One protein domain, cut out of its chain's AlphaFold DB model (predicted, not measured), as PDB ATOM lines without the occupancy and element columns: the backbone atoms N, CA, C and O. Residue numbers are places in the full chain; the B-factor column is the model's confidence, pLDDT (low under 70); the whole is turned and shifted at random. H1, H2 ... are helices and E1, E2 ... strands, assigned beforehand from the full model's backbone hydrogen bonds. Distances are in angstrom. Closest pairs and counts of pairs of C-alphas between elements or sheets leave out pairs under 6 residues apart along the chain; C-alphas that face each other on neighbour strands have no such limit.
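What this domain is: This is residues 42 to 81 and 150 to 202 of the 203 residues of the protein "Putative UDP-galactopyranose mutase" of Aeromonas hydrophila (UniProt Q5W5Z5). A short pair of parallel strands, E4 and E5, lies in the middle, with a small three-strand meander, E1 to E3, at one end and the helices H2 and H3 on different sides of the pair. H2 has the one-turn helix H1 beside part of it, while H3 is set off from the other helices and from the meander, at the end of a long link. The 93 residues printed include five named strands and three named helices, in the order E1 E2 E3 E4 H1 H2 E5 H3; the class is mixed, helices and strands. The sheet E1 - E2 - E3 is antiparallel and the sheet of E4 and E5 is parallel. The whole is compact, with a radius of gyration of the C-alphas of 13.9 A, and only just flat, with spans of 36 by 35 by 20 A.

Where its parts are: E1, residues 42 to 45, begins at C-alpha 42, (-7.063, -7.455, -114.659), and is 9.7 A long. E2, residues 50 to 53, is 10.0 A long, and E3, residues 56 to 58, is 6.3 A. E4, residues 62 to 64, is 6.1 A long, and H1, residues 68 to 71, is 5.8 A. After the cut, H2, residues 152 to 165, runs 20.0 A from C-alpha 152 at (-9.411, 22.838, -109.869). E5, residues 171 to 173, is 6.3 A long. H3, residues 185 to 200, runs 22.6 A and ends at C-alpha 200, (-22.607, -6.999, -97.780).

How they stand to each other: E1, E2 and E3 form a meander, each strand the antiparallel neighbour of the one before, with edge strands E1 and E3. The hairpin E1 and E2 has an angle of 152 degrees between directions, with N 52 and O 43 2.8 A apart, within hydrogen-bond range. The hairpin E2 and E3 has an angle of 116 degrees, with N 53 and O 56 at 2.8 A. E4 and E5 are parallel, at 25 degrees, with N 172 and O 62 at 2.8 A; C-alphas 63 and 172 face each other at 4.9 A. The closest C-alphas of E2 and E4, those of Val 51 and Leu 62, are 7.7 A apart. H2 touches H1 with residues 158 to 162 alone; the closest C-alphas of the two, those of Asp 69 and Cys 161, are 6.0 A apart. The closest C-alphas of H2 and E5, those of Leu 165 and Leu 171, are 7.5 A apart. H3 touches no helix, is apart from E4, and is not on the sheet of E1 to E3. In H2 and H3 every O i to N i+4 pair is within hydrogen-bond range; H1 is too short for such a pair.

The domain as a whole: The two C-alphas farthest apart, those of Glu 56 and Thr 151, are 38.3 A apart. Residues 82 to 149 are not printed, and C-alphas 81 and 150 are 9.1 A apart across the cut. The link from E5 to H3, 11 residues, is long. Mean pLDDT of the printed part is 92.5; residues 74, 76 and 201 to 202 are under 70.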
ATOM      1  N   VAL A  42      -5.764  -8.128-114.639       96.81
ATOM      2  CA  VAL A  42      -7.063  -7.455-114.659       96.81
ATOM      3  C   VAL A  42      -7.087  -6.413-115.763       96.81
ATOM      4  O   VAL A  42      -6.210  -5.552-115.842       96.81
ATOM      5  N   ARG A  43      -8.124  -6.457-116.600       95.62
ATOM      6  CA  ARG A  43      -8.357  -5.467-117.658       95.62
ATOM      7  C   ARG A  43      -9.802  -5.003-117.655       95.62
ATOM      8  O   ARG A  43     -10.709  -5.773-117.356       95.62
ATOM      9  N   LEU A  44     -10.012  -3.746-118.029       95.94
ATOM     10  CA  LEU A  44     -11.339  -3.216-118.313       95.94
ATOM     11  C   LEU A  44     -11.629  -3.391-119.806       95.94
ATOM     12  O   LEU A  44     -10.933  -2.828-120.652       95.94
ATOM     13  N   ASP A  45     -12.644  -4.183-120.136       95.38
ATOM     14  CA  ASP A  45     -13.143  -4.311-121.501       95.38
ATOM     15  C   ASP A  45     -14.083  -3.139-121.793       95.38
ATOM     16  O   ASP A  45     -15.253  -3.125-121.409       95.38
ATOM     17  N   TRP A  46     -13.558  -2.126-122.477       94.06
ATOM     18  CA  TRP A  46     -14.289  -0.906-122.812       94.06
ATOM     19  C   TRP A  46     -15.382  -1.097-123.865       94.06
ATOM     20  O   TRP A  46     -16.234  -0.214-123.990       94.06
ATOM     21  N   GLN A  47     -15.384  -2.211-124.601       94.25
ATOM     22  CA  GLN A  47     -16.422  -2.515-125.579       94.25
ATOM     23  C   GLN A  47     -17.616  -3.193-124.901       94.25
ATOM     24  O   GLN A  47     -18.749  -2.762-125.103       94.25
ATOM     25  N   GLN A  48     -17.361  -4.216-124.081       94.62
ATOM     26  CA  GLN A  48     -18.403  -4.974-123.375       94.62
ATOM     27  C   GLN A  48     -18.745  -4.408-121.990       94.62
ATOM     28  O   GLN A  48     -19.683  -4.878-121.353       94.62
ATOM     29  N   LYS A  49     -18.011  -3.390-121.524       94.06
ATOM     30  CA  LYS A  49     -18.212  -2.717-120.229       94.06
ATOM     31  C   LYS A  49     -18.111  -3.669-119.028       94.06
ATOM     32  O   LYS A  49     -18.877  -3.584-118.071       94.06
ATOM     33  N   GLN A  50     -17.136  -4.575-119.072       95.12
ATOM     34  CA  GLN A  50     -16.915  -5.606-118.053       95.12
ATOM     35  C   GLN A  50     -15.461  -5.641-117.574       95.12
ATOM     36  O   GLN A  50     -14.560  -5.108-118.222       95.12
ATOM     37  N   VAL A  51     -15.239  -6.286-116.431       97.19
ATOM     38  CA  VAL A  51     -13.901  -6.591-115.920       97.19
ATOM     39  C   VAL A  51     -13.492  -7.968-116.434       97.19
ATOM     40  O   VAL A  51     -14.276  -8.912-116.367       97.19
ATOM     41  N   LEU A  52     -12.264  -8.087-116.923       97.44
ATOM     42  CA  LEU A  52     -11.638  -9.361-117.252       97.44
ATOM     43  C   LEU A  52     -10.588  -9.694-116.192       97.44
ATOM     44  O   LEU A  52      -9.797  -8.821-115.837       97.44
ATOM     45  N   LEU A  53     -10.565 -10.942-115.730       97.12
ATOM     46  CA  LEU A  53      -9.529 -11.516-114.875       97.12
ATOM     47  C   LEU A  53      -8.890 -12.686-115.622       97.12
ATOM     48  O   LEU A  53      -9.581 -13.620-116.014       97.12
ATOM     49  N   ASP A  54      -7.580 -12.623-115.843       96.81
ATOM     50  CA  ASP A  54      -6.816 -13.621-116.600       96.81
ATOM     51  C   ASP A  54      -7.385 -13.883-118.009       96.81
ATOM     52  O   ASP A  54      -7.289 -14.978-118.555       96.81
ATOM     53  N   GLY A  55      -7.970 -12.842-118.615       96.56
ATOM     54  CA  GLY A  55      -8.586 -12.885-119.946       96.56
ATOM     55  C   GLY A  55     -10.060 -13.298-119.963       96.56
ATOM     56  O   GLY A  55     -10.709 -13.124-120.991       96.56
ATOM     57  N   GLU A  56     -10.609 -13.757-118.839       97.44
ATOM     58  CA  GLU A  56     -11.988 -14.237-118.742       97.44
ATOM     59  C   GLU A  56     -12.904 -13.217-118.049       97.44
ATOM     60  O   GLU A  56     -12.445 -12.492-117.160       97.44
ATOM     61  N   PRO A  57     -14.204 -13.146-118.399       96.88
ATOM     62  CA  PRO A  57     -15.159 -12.291-117.705       96.88
ATOM     63  C   PRO A  57     -15.197 -12.571-116.203       96.88
ATOM     64  O   PRO A  57     -15.563 -13.658-115.748       96.88
ATOM     65  N   PHE A  58     -14.850 -11.558-115.420       96.25
ATOM     66  CA  PHE A  58     -15.051 -11.552-113.985       96.25
ATOM     67  C   PHE A  58     -16.431 -10.958-113.699       96.25
ATOM     68  O   PHE A  58     -16.838 -10.006-114.360       96.25
ATOM     69  N   ASN A  59     -17.161 -11.549-112.751       92.00
ATOM     70  CA  ASN A  59     -18.502 -11.098-112.347       92.00
ATOM     71  C   ASN A  59     -18.543 -10.590-110.896       92.00
ATOM     72  O   ASN A  59     -19.599 -10.190-110.408       92.00
ATOM     73  N   GLY A  60     -17.421 -10.681-110.178       93.50
ATOM     74  CA  GLY A  60     -17.315 -10.239-108.793       93.50
ATOM     75  C   GLY A  60     -16.977  -8.751-108.680       93.50
ATOM     76  O   GLY A  60     -16.592  -8.112-109.655       93.50
ATOM     77  N   PRO A  61     -17.068  -8.174-107.472       94.62
ATOM     78  CA  PRO A  61     -16.615  -6.810-107.249       94.62
ATOM     79  C   PRO A  61     -15.093  -6.704-107.424       94.62
ATOM     80  O   PRO A  61     -14.330  -7.456-106.815       94.62
ATOM     81  N   LEU A  62     -14.649  -5.724-108.207       96.44
ATOM     82  CA  LEU A  62     -13.256  -5.306-108.306       96.44
ATOM     83  C   LEU A  62     -13.034  -4.112-107.372       96.44
ATOM     84  O   LEU A  62     -13.387  -2.980-107.704       96.44
ATOM     85  N   ILE A  63     -12.432  -4.353-106.207       97.44
ATOM     86  CA  ILE A  63     -11.972  -3.265-105.335       97.44
ATOM     87  C   ILE A  63     -10.652  -2.731-105.888       97.44
ATOM     88  O   ILE A  63      -9.650  -3.444-105.905       97.44
ATOM     89  N   TYR A  64     -10.640  -1.471-106.317       97.75
ATOM     90  CA  TYR A  64      -9.451  -0.820-106.851       97.75
ATOM     91  C   TYR A  64      -8.975   0.292-105.923       97.75
ATOM     92  O   TYR A  64      -9.720   1.227-105.632       97.75
ATOM     93  N   THR A  65      -7.718   0.201-105.483       97.88
ATOM     94  CA  THR A  65      -7.107   1.164-104.551       97.88
ATOM     95  C   THR A  65      -5.924   1.935-105.139       97.88
ATOM     96  O   THR A  65      -5.262   2.679-104.415       97.88
ATOM     97  N   GLY A  66      -5.637   1.741-106.431       96.44
ATOM     98  CA  GLY A  66      -4.574   2.433-107.164       96.44
ATOM     99  C   GLY A  66      -5.001   3.805-107.691       96.44
ATOM    100  O   GLY A  66      -6.097   4.282-107.407       96.44
ATOM    101  N   MET A  67      -4.136   4.452-108.470       95.56
ATOM    102  CA  MET A  67      -4.453   5.733-109.111       95.56
ATOM    103  C   MET A  67      -5.574   5.558-110.144       95.56
ATOM    104  O   MET A  67      -5.492   4.682-111.004       95.56
ATOM    105  N   LEU A  68      -6.651   6.338-110.026       95.00
ATOM    106  CA  LEU A  68      -7.880   6.113-110.794       95.00
ATOM    107  C   LEU A  68      -7.712   6.362-112.301       95.00
ATOM    108  O   LEU A  68      -8.264   5.629-113.117       95.00
ATOM    109  N   ASP A  69      -6.919   7.364-112.658       93.75
ATOM    110  CA  ASP A  69      -6.553   7.721-114.028       93.75
ATOM    111  C   ASP A  69      -5.796   6.602-114.759       93.75
ATOM    112  O   ASP A  69      -5.959   6.460-115.966       93.75
ATOM    113  N   HIS A  70      -5.066   5.734-114.048       93.19
ATOM    114  CA  HIS A  70      -4.381   4.579-114.654       93.19
ATOM    115  C   HIS A  70      -5.337   3.515-115.223       93.19
ATOM    116  O   HIS A  70      -4.896   2.619-115.942       93.19
ATOM    117  N   LEU A  71      -6.631   3.573-114.898       94.00
ATOM    118  CA  LEU A  71      -7.629   2.677-115.485       94.00
ATOM    119  C   LEU A  71      -8.126   3.157-116.855       94.00
ATOM    120  O   LEU A  71      -8.766   2.379-117.566       94.00
ATOM    121  N   LEU A  72      -7.881   4.419-117.215       92.00
ATOM    122  CA  LEU A  72      -8.413   5.013-118.435       92.00
ATOM    123  C   LEU A  72      -7.514   4.746-119.651       92.00
ATOM    124  O   LEU A  72      -6.291   4.757-119.533       92.00
ATOM    125  N   PRO A  73      -8.102   4.580-120.849       84.69
ATOM    126  CA  PRO A  73      -7.352   4.432-122.093       84.69
ATOM    127  C   PRO A  73      -6.840   5.773-122.640       84.69
ATOM    128  O   PRO A  73      -5.994   5.783-123.528       84.69
ATOM    129  N   ALA A  74      -7.393   6.898-122.173       69.38
ATOM    130  CA  ALA A  74      -7.099   8.224-122.700       69.38
ATOM    131  C   ALA A  74      -5.889   8.854-121.999       69.38
ATOM    132  O   ALA A  74      -5.906   9.087-120.790       69.38
ATOM    133  N   GLU A  75      -4.867   9.194-122.781       71.44
ATOM    134  CA  GLU A  75      -3.729   9.985-122.317       71.44
ATOM    135  C   GLU A  75      -4.148  11.447-122.074       71.44
ATOM    136  O   GLU A  75      -4.904  12.029-122.853       71.44
ATOM    137  N   GLY A  76      -3.632  12.066-121.007       66.94
ATOM    138  CA  GLY A  76      -3.725  13.520-120.792       66.94
ATOM    139  C   GLY A  76      -4.559  13.982-119.594       66.94
ATOM    140  O   GLY A  76      -4.374  15.112-119.150       66.94
ATOM    141  N   ASN A  77      -5.381  13.115-118.996       78.31
ATOM    142  CA  ASN A  77      -6.153  13.429-117.780       78.31
ATOM    143  C   ASN A  77      -5.464  12.925-116.505       78.31
ATOM    144  O   ASN A  77      -6.106  12.375-115.612       78.31
ATOM    145  N   TYR A  78      -4.147  13.110-116.423       88.69
ATOM    146  CA  TYR A  78      -3.378  12.644-115.276       88.69
ATOM    147  C   TYR A  78      -3.778  13.382-114.001       88.69
ATOM    148  O   TYR A  78      -4.020  14.599-114.000       88.69
ATOM    149  N   LEU A  79      -3.821  12.632-112.910       93.75
ATOM    150  CA  LEU A  79      -4.044  13.139-111.572       93.75
ATOM    151  C   LEU A  79      -2.692  13.523-110.959       93.75
ATOM    152  O   LEU A  79      -1.821  12.668-110.809       93.75
ATOM    153  N   PRO A  80      -2.470  14.805-110.620       94.12
ATOM    154  CA  PRO A  80      -1.180  15.249-110.115       94.12
ATOM    155  C   PRO A  80      -0.966  14.849-108.649       94.12
ATOM    156  O   PRO A  80      -1.800  15.100-107.779       94.12
ATOM    157  N   TYR A  81       0.213  14.310-108.343       95.88
ATOM    158  CA  TYR A  81       0.621  13.970-106.980       95.88
ATOM    159  C   TYR A  81       1.959  14.621-106.624       95.88
ATOM    160  O   TYR A  81       2.796  14.903-107.481       95.88
ATOM    161  N   PHE A 150      -4.803  19.152-104.907       93.00
ATOM    162  CA  PHE A 150      -6.195  19.602-105.025       93.00
ATOM    163  C   PHE A 150      -6.352  20.903-105.824       93.00
ATOM    164  O   PHE A 150      -6.887  21.892-105.320       93.00
ATOM    165  N   THR A 151      -5.890  20.916-107.073       94.06
ATOM    166  CA  THR A 151      -6.163  22.022-108.007       94.06
ATOM    167  C   THR A 151      -7.536  21.856-108.657       94.06
ATOM    168  O   THR A 151      -8.090  20.757-108.687       94.06
ATOM    169  N   ASP A 152      -8.106  22.931-109.200       95.12
ATOM    170  CA  ASP A 152      -9.411  22.838-109.869       95.12
ATOM    171  C   ASP A 152      -9.353  21.980-111.141       95.12
ATOM    172  O   ASP A 152     -10.269  21.201-111.391       95.12
ATOM    173  N   VAL A 153      -8.233  22.024-111.871       92.38
ATOM    174  CA  VAL A 153      -7.968  21.124-113.008       92.38
ATOM    175  C   VAL A 153      -7.925  19.662-112.549       92.38
ATOM    176  O   VAL A 153      -8.575  18.812-113.148       92.38
ATOM    177  N   ALA A 154      -7.242  19.359-111.438       94.19
ATOM    178  CA  ALA A 154      -7.183  17.997-110.908       94.19
ATOM    179  C   ALA A 154      -8.563  17.474-110.481       94.19
ATOM    180  O   ALA A 154      -8.883  16.313-110.720       94.19
ATOM    181  N   LYS A 155      -9.410  18.329-109.892       94.44
ATOM    182  CA  LYS A 155     -10.796  17.966-109.555       94.44
ATOM    183  C   LYS A 155     -11.617  17.652-110.806       94.44
ATOM    184  O   LYS A 155     -12.374  16.687-110.796       94.44
ATOM    185  N   GLN A 156     -11.461  18.440-111.872       94.19
ATOM    186  CA  GLN A 156     -12.131  18.197-113.153       94.19
ATOM    187  C   GLN A 156     -11.672  16.876-113.782       94.19
ATOM    188  O   GLN A 156     -12.513  16.074-114.177       94.19
ATOM    189  N   HIS A 157     -10.361  16.611-113.806       94.81
ATOM    190  CA  HIS A 157      -9.813  15.345-114.301       94.81
ATOM    191  C   HIS A 157     -10.316  14.154-113.481       94.81
ATOM    192  O   HIS A 157     -10.753  13.158-114.051       94.81
ATOM    193  N   TYR A 158     -10.320  14.267-112.151       95.88
ATOM    194  CA  TYR A 158     -10.836  13.217-111.277       95.88
ATOM    195  C   TYR A 158     -12.317  12.939-111.540       95.88
ATOM    196  O   TYR A 158     -12.703  11.778-111.667       95.88
ATOM    197  N   GLN A 159     -13.139  13.982-111.683       95.31
ATOM    198  CA  GLN A 159     -14.552  13.813-112.012       95.31
ATOM    199  C   GLN A 159     -14.737  13.126-113.371       95.31
ATOM    200  O   GLN A 159     -15.508  12.178-113.459       95.31
ATOM    201  N   ALA A 160     -13.972  13.517-114.394       93.50
ATOM    202  CA  ALA A 160     -14.007  12.851-115.695       93.50
ATOM    203  C   ALA A 160     -13.626  11.361-115.591       93.50
ATOM    204  O   ALA A 160     -14.302  10.513-116.168       93.50
ATOM    205  N   CYS A 161     -12.606  11.020-114.791       94.88
ATOM    206  CA  CYS A 161     -12.255   9.620-114.527       94.88
ATOM    207  C   CYS A 161     -13.409   8.860-113.873       94.88
ATOM    208  O   CYS A 161     -13.724   7.738-114.264       94.88
ATOM    209  N   ARG A 162     -14.047   9.470-112.871       95.31
ATOM    210  CA  ARG A 162     -15.194   8.886-112.175       95.31
ATOM    211  C   ARG A 162     -16.354   8.625-113.125       95.31
ATOM    212  O   ARG A 162     -16.915   7.536-113.061       95.31
ATOM    213  N   ASP A 163     -16.675   9.586-113.984       94.69
ATOM    214  CA  ASP A 163     -17.782   9.501-114.935       94.69
ATOM    215  C   ASP A 163     -17.550   8.374-115.952       94.69
ATOM    216  O   ASP A 163     -18.423   7.526-116.134       94.69
ATOM    217  N   GLU A 164     -16.350   8.276-116.528       93.75
ATOM    218  CA  GLU A 164     -15.992   7.196-117.462       93.75
ATOM    219  C   GLU A 164     -16.081   5.808-116.814       93.75
ATOM    220  O   GLU A 164     -16.581   4.848-117.411       93.75
ATOM    221  N   LEU A 165     -15.637   5.702-115.561       95.00
ATOM    222  CA  LEU A 165     -15.608   4.441-114.827       95.00
ATOM    223  C   LEU A 165     -16.981   4.006-114.301       95.00
ATOM    224  O   LEU A 165     -17.133   2.839-113.940       95.00
ATOM    225  N   THR A 166     -18.006   4.869-114.337       94.62
ATOM    226  CA  THR A 166     -19.395   4.451-114.044       94.62
ATOM    227  C   THR A 166     -19.905   3.376-115.000       94.62
ATOM    228  O   THR A 166     -20.796   2.608-114.640       94.62
ATOM    229  N   ASN A 167     -19.303   3.266-116.188       93.69
ATOM    230  CA  ASN A 167     -19.616   2.217-117.151       93.69
ATOM    231  C   ASN A 167     -19.229   0.810-116.663       93.69
ATOM    232  O   ASN A 167     -19.673  -0.164-117.257       93.69
ATOM    233  N   PHE A 168     -18.421   0.683-115.606       95.88
ATOM    234  CA  PHE A 168     -17.979  -0.598-115.057       95.88
ATOM    235  C   PHE A 168     -18.617  -0.828-113.682       95.88
ATOM    236  O   PHE A 168     -18.006  -0.513-112.662       95.88
ATOM    237  N   PRO A 169     -19.828  -1.412-113.605       90.31
ATOM    238  CA  PRO A 169     -20.572  -1.530-112.345       90.31
ATOM    239  C   PRO A 169     -19.882  -2.418-111.299       90.31
ATOM    240  O   PRO A 169     -20.180  -2.325-110.112       90.31
ATOM    241  N   GLN A 170     -18.960  -3.278-111.734       92.12
ATOM    242  CA  GLN A 170     -18.169  -4.140-110.858       92.12
ATOM    243  C   GLN A 170     -17.041  -3.385-110.143       92.12
ATOM    244  O   GLN A 170     -16.526  -3.863-109.134       92.12
ATOM    245  N   LEU A 171     -16.621  -2.233-110.671       95.94
ATOM    246  CA  LEU A 171     -15.479  -1.485-110.166       95.94
ATOM    247  C   LEU A 171     -15.882  -0.612-108.976       95.94
ATOM    248  O   LEU A 171     -16.712   0.290-109.078       95.94
ATOM    249  N   ILE A 172     -15.205  -0.824-107.854       95.88
ATOM    250  CA  ILE A 172     -15.357  -0.039-106.635       95.88
ATOM    251  C   ILE A 172     -14.011   0.617-106.339       95.88
ATOM    252  O   ILE A 172     -13.089  -0.010-105.819       95.88
ATOM    253  N   ALA A 173     -13.900   1.904-106.667       96.31
ATOM    254  CA  ALA A 173     -12.757   2.717-106.266       96.31
ATOM    255  C   ALA A 173     -12.791   2.966-104.749       96.31
ATOM    256  O   ALA A 173     -13.821   3.397-104.220       96.31
ATOM    257  N   LEU A 174     -11.675   2.707-104.068       97.12
ATOM    258  CA  LEU A 174     -11.566   2.813-102.615       97.12
ATOM    259  C   LEU A 174     -10.163   3.254-102.178       97.12
ATOM    260  O   LEU A 174      -9.155   2.755-102.665       97.12
ATOM    261  N   GLY A 175     -10.081   4.131-101.185       96.88
ATOM    262  CA  GLY A 175      -8.822   4.536-100.566       96.88
ATOM    263  C   GLY A 175      -8.172   5.756-101.220       96.88
ATOM    264  O   GLY A 175      -8.692   6.349-102.161       96.88
ATOM    265  N   ARG A 176      -7.014   6.154-100.674       97.12
ATOM    266  CA  ARG A 176      -6.359   7.454-100.927       97.12
ATOM    267  C   ARG A 176      -6.212   7.790-102.415       97.12
ATOM    268  O   ARG A 176      -6.542   8.902-102.815       97.12
ATOM    269  N   LEU A 177      -5.690   6.851-103.203       97.12
ATOM    270  CA  LEU A 177      -5.373   7.080-104.615       97.12
ATOM    271  C   LEU A 177      -6.627   7.003-105.489       97.12
ATOM    272  O   LEU A 177      -6.890   7.914-106.271       97.12
ATOM    273  N   ALA A 178      -7.434   5.957-105.309       97.12
ATOM    274  CA  ALA A 178      -8.599   5.711-106.151       97.12
ATOM    275  C   ALA A 178      -9.734   6.717-105.901       97.12
ATOM    276  O   ALA A 178     -10.486   7.038-106.817       97.12
ATOM    277  N   GLU A 179      -9.850   7.236-104.676       96.75
ATOM    278  CA  GLU A 179     -10.798   8.303-104.339       96.75
ATOM    279  C   GLU A 179     -10.198   9.707-104.437       96.75
ATOM    280  O   GLU A 179     -10.907  10.681-104.199       96.75
ATOM    281  N   TYR A 180      -8.906   9.819-104.759       96.69
ATOM    282  CA  TYR A 180      -8.174  11.082-104.843       96.69
ATOM    283  C   TYR A 180      -8.374  11.970-103.600       96.69
ATOM    284  O   TYR A 180      -8.750  13.140-103.681       96.69
ATOM    285  N   ARG A 181      -8.156  11.394-102.411       94.75
ATOM    286  CA  ARG A 181      -8.407  12.035-101.107       94.75
ATOM    287  C   ARG A 181      -7.236  11.857-100.164       94.75
ATOM    288  O   ARG A 181      -6.600  10.812-100.136       94.75
ATOM    289  N   TYR A 182      -6.990  12.861 -99.327       92.69
ATOM    290  CA  TYR A 182      -6.058  12.718 -98.216       92.69
ATOM    291  C   TYR A 182      -6.742  11.946 -97.080       92.69
ATOM    292  O   TYR A 182      -7.778  12.384 -96.585       92.69
ATOM    293  N   PHE A 183      -6.164  10.812 -96.686       92.38
ATOM    294  CA  PHE A 183      -6.643   9.981 -95.578       92.38
ATOM    295  C   PHE A 183      -5.529   9.734 -94.576       92.38
ATOM    296  O   PHE A 183      -4.443   9.314 -94.986       92.38
ATOM    297  N   ASP A 184      -5.816   9.887 -93.288       93.94
ATOM    298  CA  ASP A 184      -5.033   9.206 -92.263       93.94
ATOM    299  C   ASP A 184      -5.398   7.706 -92.222       93.94
ATOM    300  O   ASP A 184      -6.318   7.238 -92.900       93.94
ATOM    301  N   MET A 185      -4.627   6.897 -91.488       94.00
ATOM    302  CA  MET A 185      -4.815   5.436 -91.493       94.00
ATOM    303  C   MET A 185      -6.190   5.013 -90.957       94.00
ATOM    304  O   MET A 185      -6.791   4.078 -91.481       94.00
ATOM    305  N   ASP A 186      -6.691   5.678 -89.919       94.56
ATOM    306  CA  ASP A 186      -8.007   5.420 -89.337       94.56
ATOM    307  C   ASP A 186      -9.150   5.865 -90.254       94.56
ATOM    308  O   ASP A 186     -10.136   5.135 -90.362       94.56
ATOM    309  N   ASP A 187      -8.988   6.966 -90.993       96.19
ATOM    310  CA  ASP A 187      -9.938   7.358 -92.041       96.19
ATOM    311  C   ASP A 187     -10.037   6.286 -93.129       96.19
ATOM    312  O   ASP A 187     -11.138   5.895 -93.518       96.19
ATOM    313  N   ALA A 188      -8.896   5.766 -93.594       96.88
ATOM    314  CA  ALA A 188      -8.860   4.723 -94.616       96.88
ATOM    315  C   ALA A 188      -9.538   3.426 -94.139       96.88
ATOM    316  O   ALA A 188     -10.320   2.831 -94.883       96.88
ATOM    317  N   VAL A 189      -9.288   3.009 -92.891       97.19
ATOM    318  CA  VAL A 189      -9.945   1.835 -92.289       97.19
ATOM    319  C   VAL A 189     -11.448   2.063 -92.137       97.19
ATOM    320  O   VAL A 189     -12.239   1.208 -92.531       97.19
ATOM    321  N   SER A 190     -11.855   3.217 -91.604       97.00
ATOM    322  CA  SER A 190     -13.268   3.578 -91.441       97.00
ATOM    323  C   SER A 190     -13.999   3.564 -92.785       97.00
ATOM    324  O   SER A 190     -15.051   2.940 -92.932       97.00
ATOM    325  N   ASN A 191     -13.390   4.169 -93.802       96.81
ATOM    326  CA  ASN A 191     -13.924   4.217 -95.152       96.81
ATOM    327  C   ASN A 191     -14.087   2.814 -95.764       96.81
ATOM    328  O   ASN A 191     -15.153   2.494 -96.293       96.81
ATOM    329  N   ALA A 192     -13.088   1.938 -95.612       97.06
ATOM    330  CA  ALA A 192     -13.182   0.551 -96.061       97.06
ATOM    331  C   ALA A 192     -14.324  -0.216 -95.371       97.06
ATOM    332  O   ALA A 192     -15.085  -0.910 -96.041       97.06
ATOM    333  N   LEU A 193     -14.500  -0.052 -94.054       96.88
ATOM    334  CA  LEU A 193     -15.581  -0.703 -93.303       96.88
ATOM    335  C   LEU A 193     -16.971  -0.197 -93.714       96.88
ATOM    336  O   LEU A 193     -17.902  -0.993 -93.844       96.88
ATOM    337  N   ILE A 194     -17.114   1.107 -93.968       95.06
ATOM    338  CA  ILE A 194     -18.358   1.696 -94.485       95.06
ATOM    339  C   ILE A 194     -18.690   1.114 -95.863       95.06
ATOM    340  O   ILE A 194     -19.838   0.748 -96.118       95.06
ATOM    341  N   HIS A 195     -17.701   1.020 -96.755       93.50
ATOM    342  CA  HIS A 195     -17.890   0.425 -98.076       93.50
ATOM    343  C   HIS A 195     -18.224  -1.064 -97.988       93.50
ATOM    344  O   HIS A 195     -19.147  -1.504 -98.670       93.50
ATOM    345  N   PHE A 196     -17.554  -1.817 -97.120       94.25
ATOM    346  CA  PHE A 196     -17.860  -3.225 -96.878       94.25
ATOM    347  C   PHE A 196     -19.323  -3.411 -96.453       94.25
ATOM    348  O   PHE A 196     -20.061  -4.127 -97.125       94.25
ATOM    349  N   ALA A 197     -19.779  -2.681 -95.429       92.88
ATOM    350  CA  ALA A 197     -21.150  -2.781 -94.927       92.88
ATOM    351  C   ALA A 197     -22.212  -2.491 -96.005       92.88
ATOM    352  O   ALA A 197     -23.244  -3.163 -96.064       92.88
ATOM    353  N   LYS A 198     -21.957  -1.519 -96.894       87.81
ATOM    354  CA  LYS A 198     -22.861  -1.196 -98.011       87.81
ATOM    355  C   LYS A 198     -23.012  -2.354 -98.999       87.81
ATOM    356  O   LYS A 198     -24.114  -2.564 -99.485       87.81
ATOM    357  N   HIS A 199     -21.936  -3.091 -99.272       80.75
ATOM    358  CA  HIS A 199     -21.926  -4.145-100.292       80.75
ATOM    359  C   HIS A 199     -22.265  -5.535 -99.735       80.75
ATOM    360  O   HIS A 199     -22.667  -6.407-100.494       80.75
ATOM    361  N   THR A 200     -22.164  -5.749 -98.419       72.50
ATOM    362  CA  THR A 200     -22.607  -6.999 -97.780       72.50
ATOM    363  C   THR A 200     -24.083  -7.010 -97.404       72.50
ATOM    364  O   THR A 200     -24.642  -8.081 -97.229       72.50
ATOM    365  N   THR A 201     -24.735  -5.849 -97.281       53.72
ATOM    366  CA  THR A 201     -26.177  -5.770 -96.952       53.72
ATOM    367  C   THR A 201     -27.073  -6.049 -98.175       53.72
ATOM    368  O   THR A 201     -28.295  -6.051 -98.070       53.72
ATOM    369  N   THR A 202     -26.480  -6.263 -99.353       46.78
ATOM    370  CA  THR A 202     -27.181  -6.543-100.622       46.78
ATOM    371  C   THR A 202     -27.114  -8.025-101.032       46.78
ATOM    372  O   THR A 202     -27.569  -8.371-102.120       46.78
TER     373      THR A 202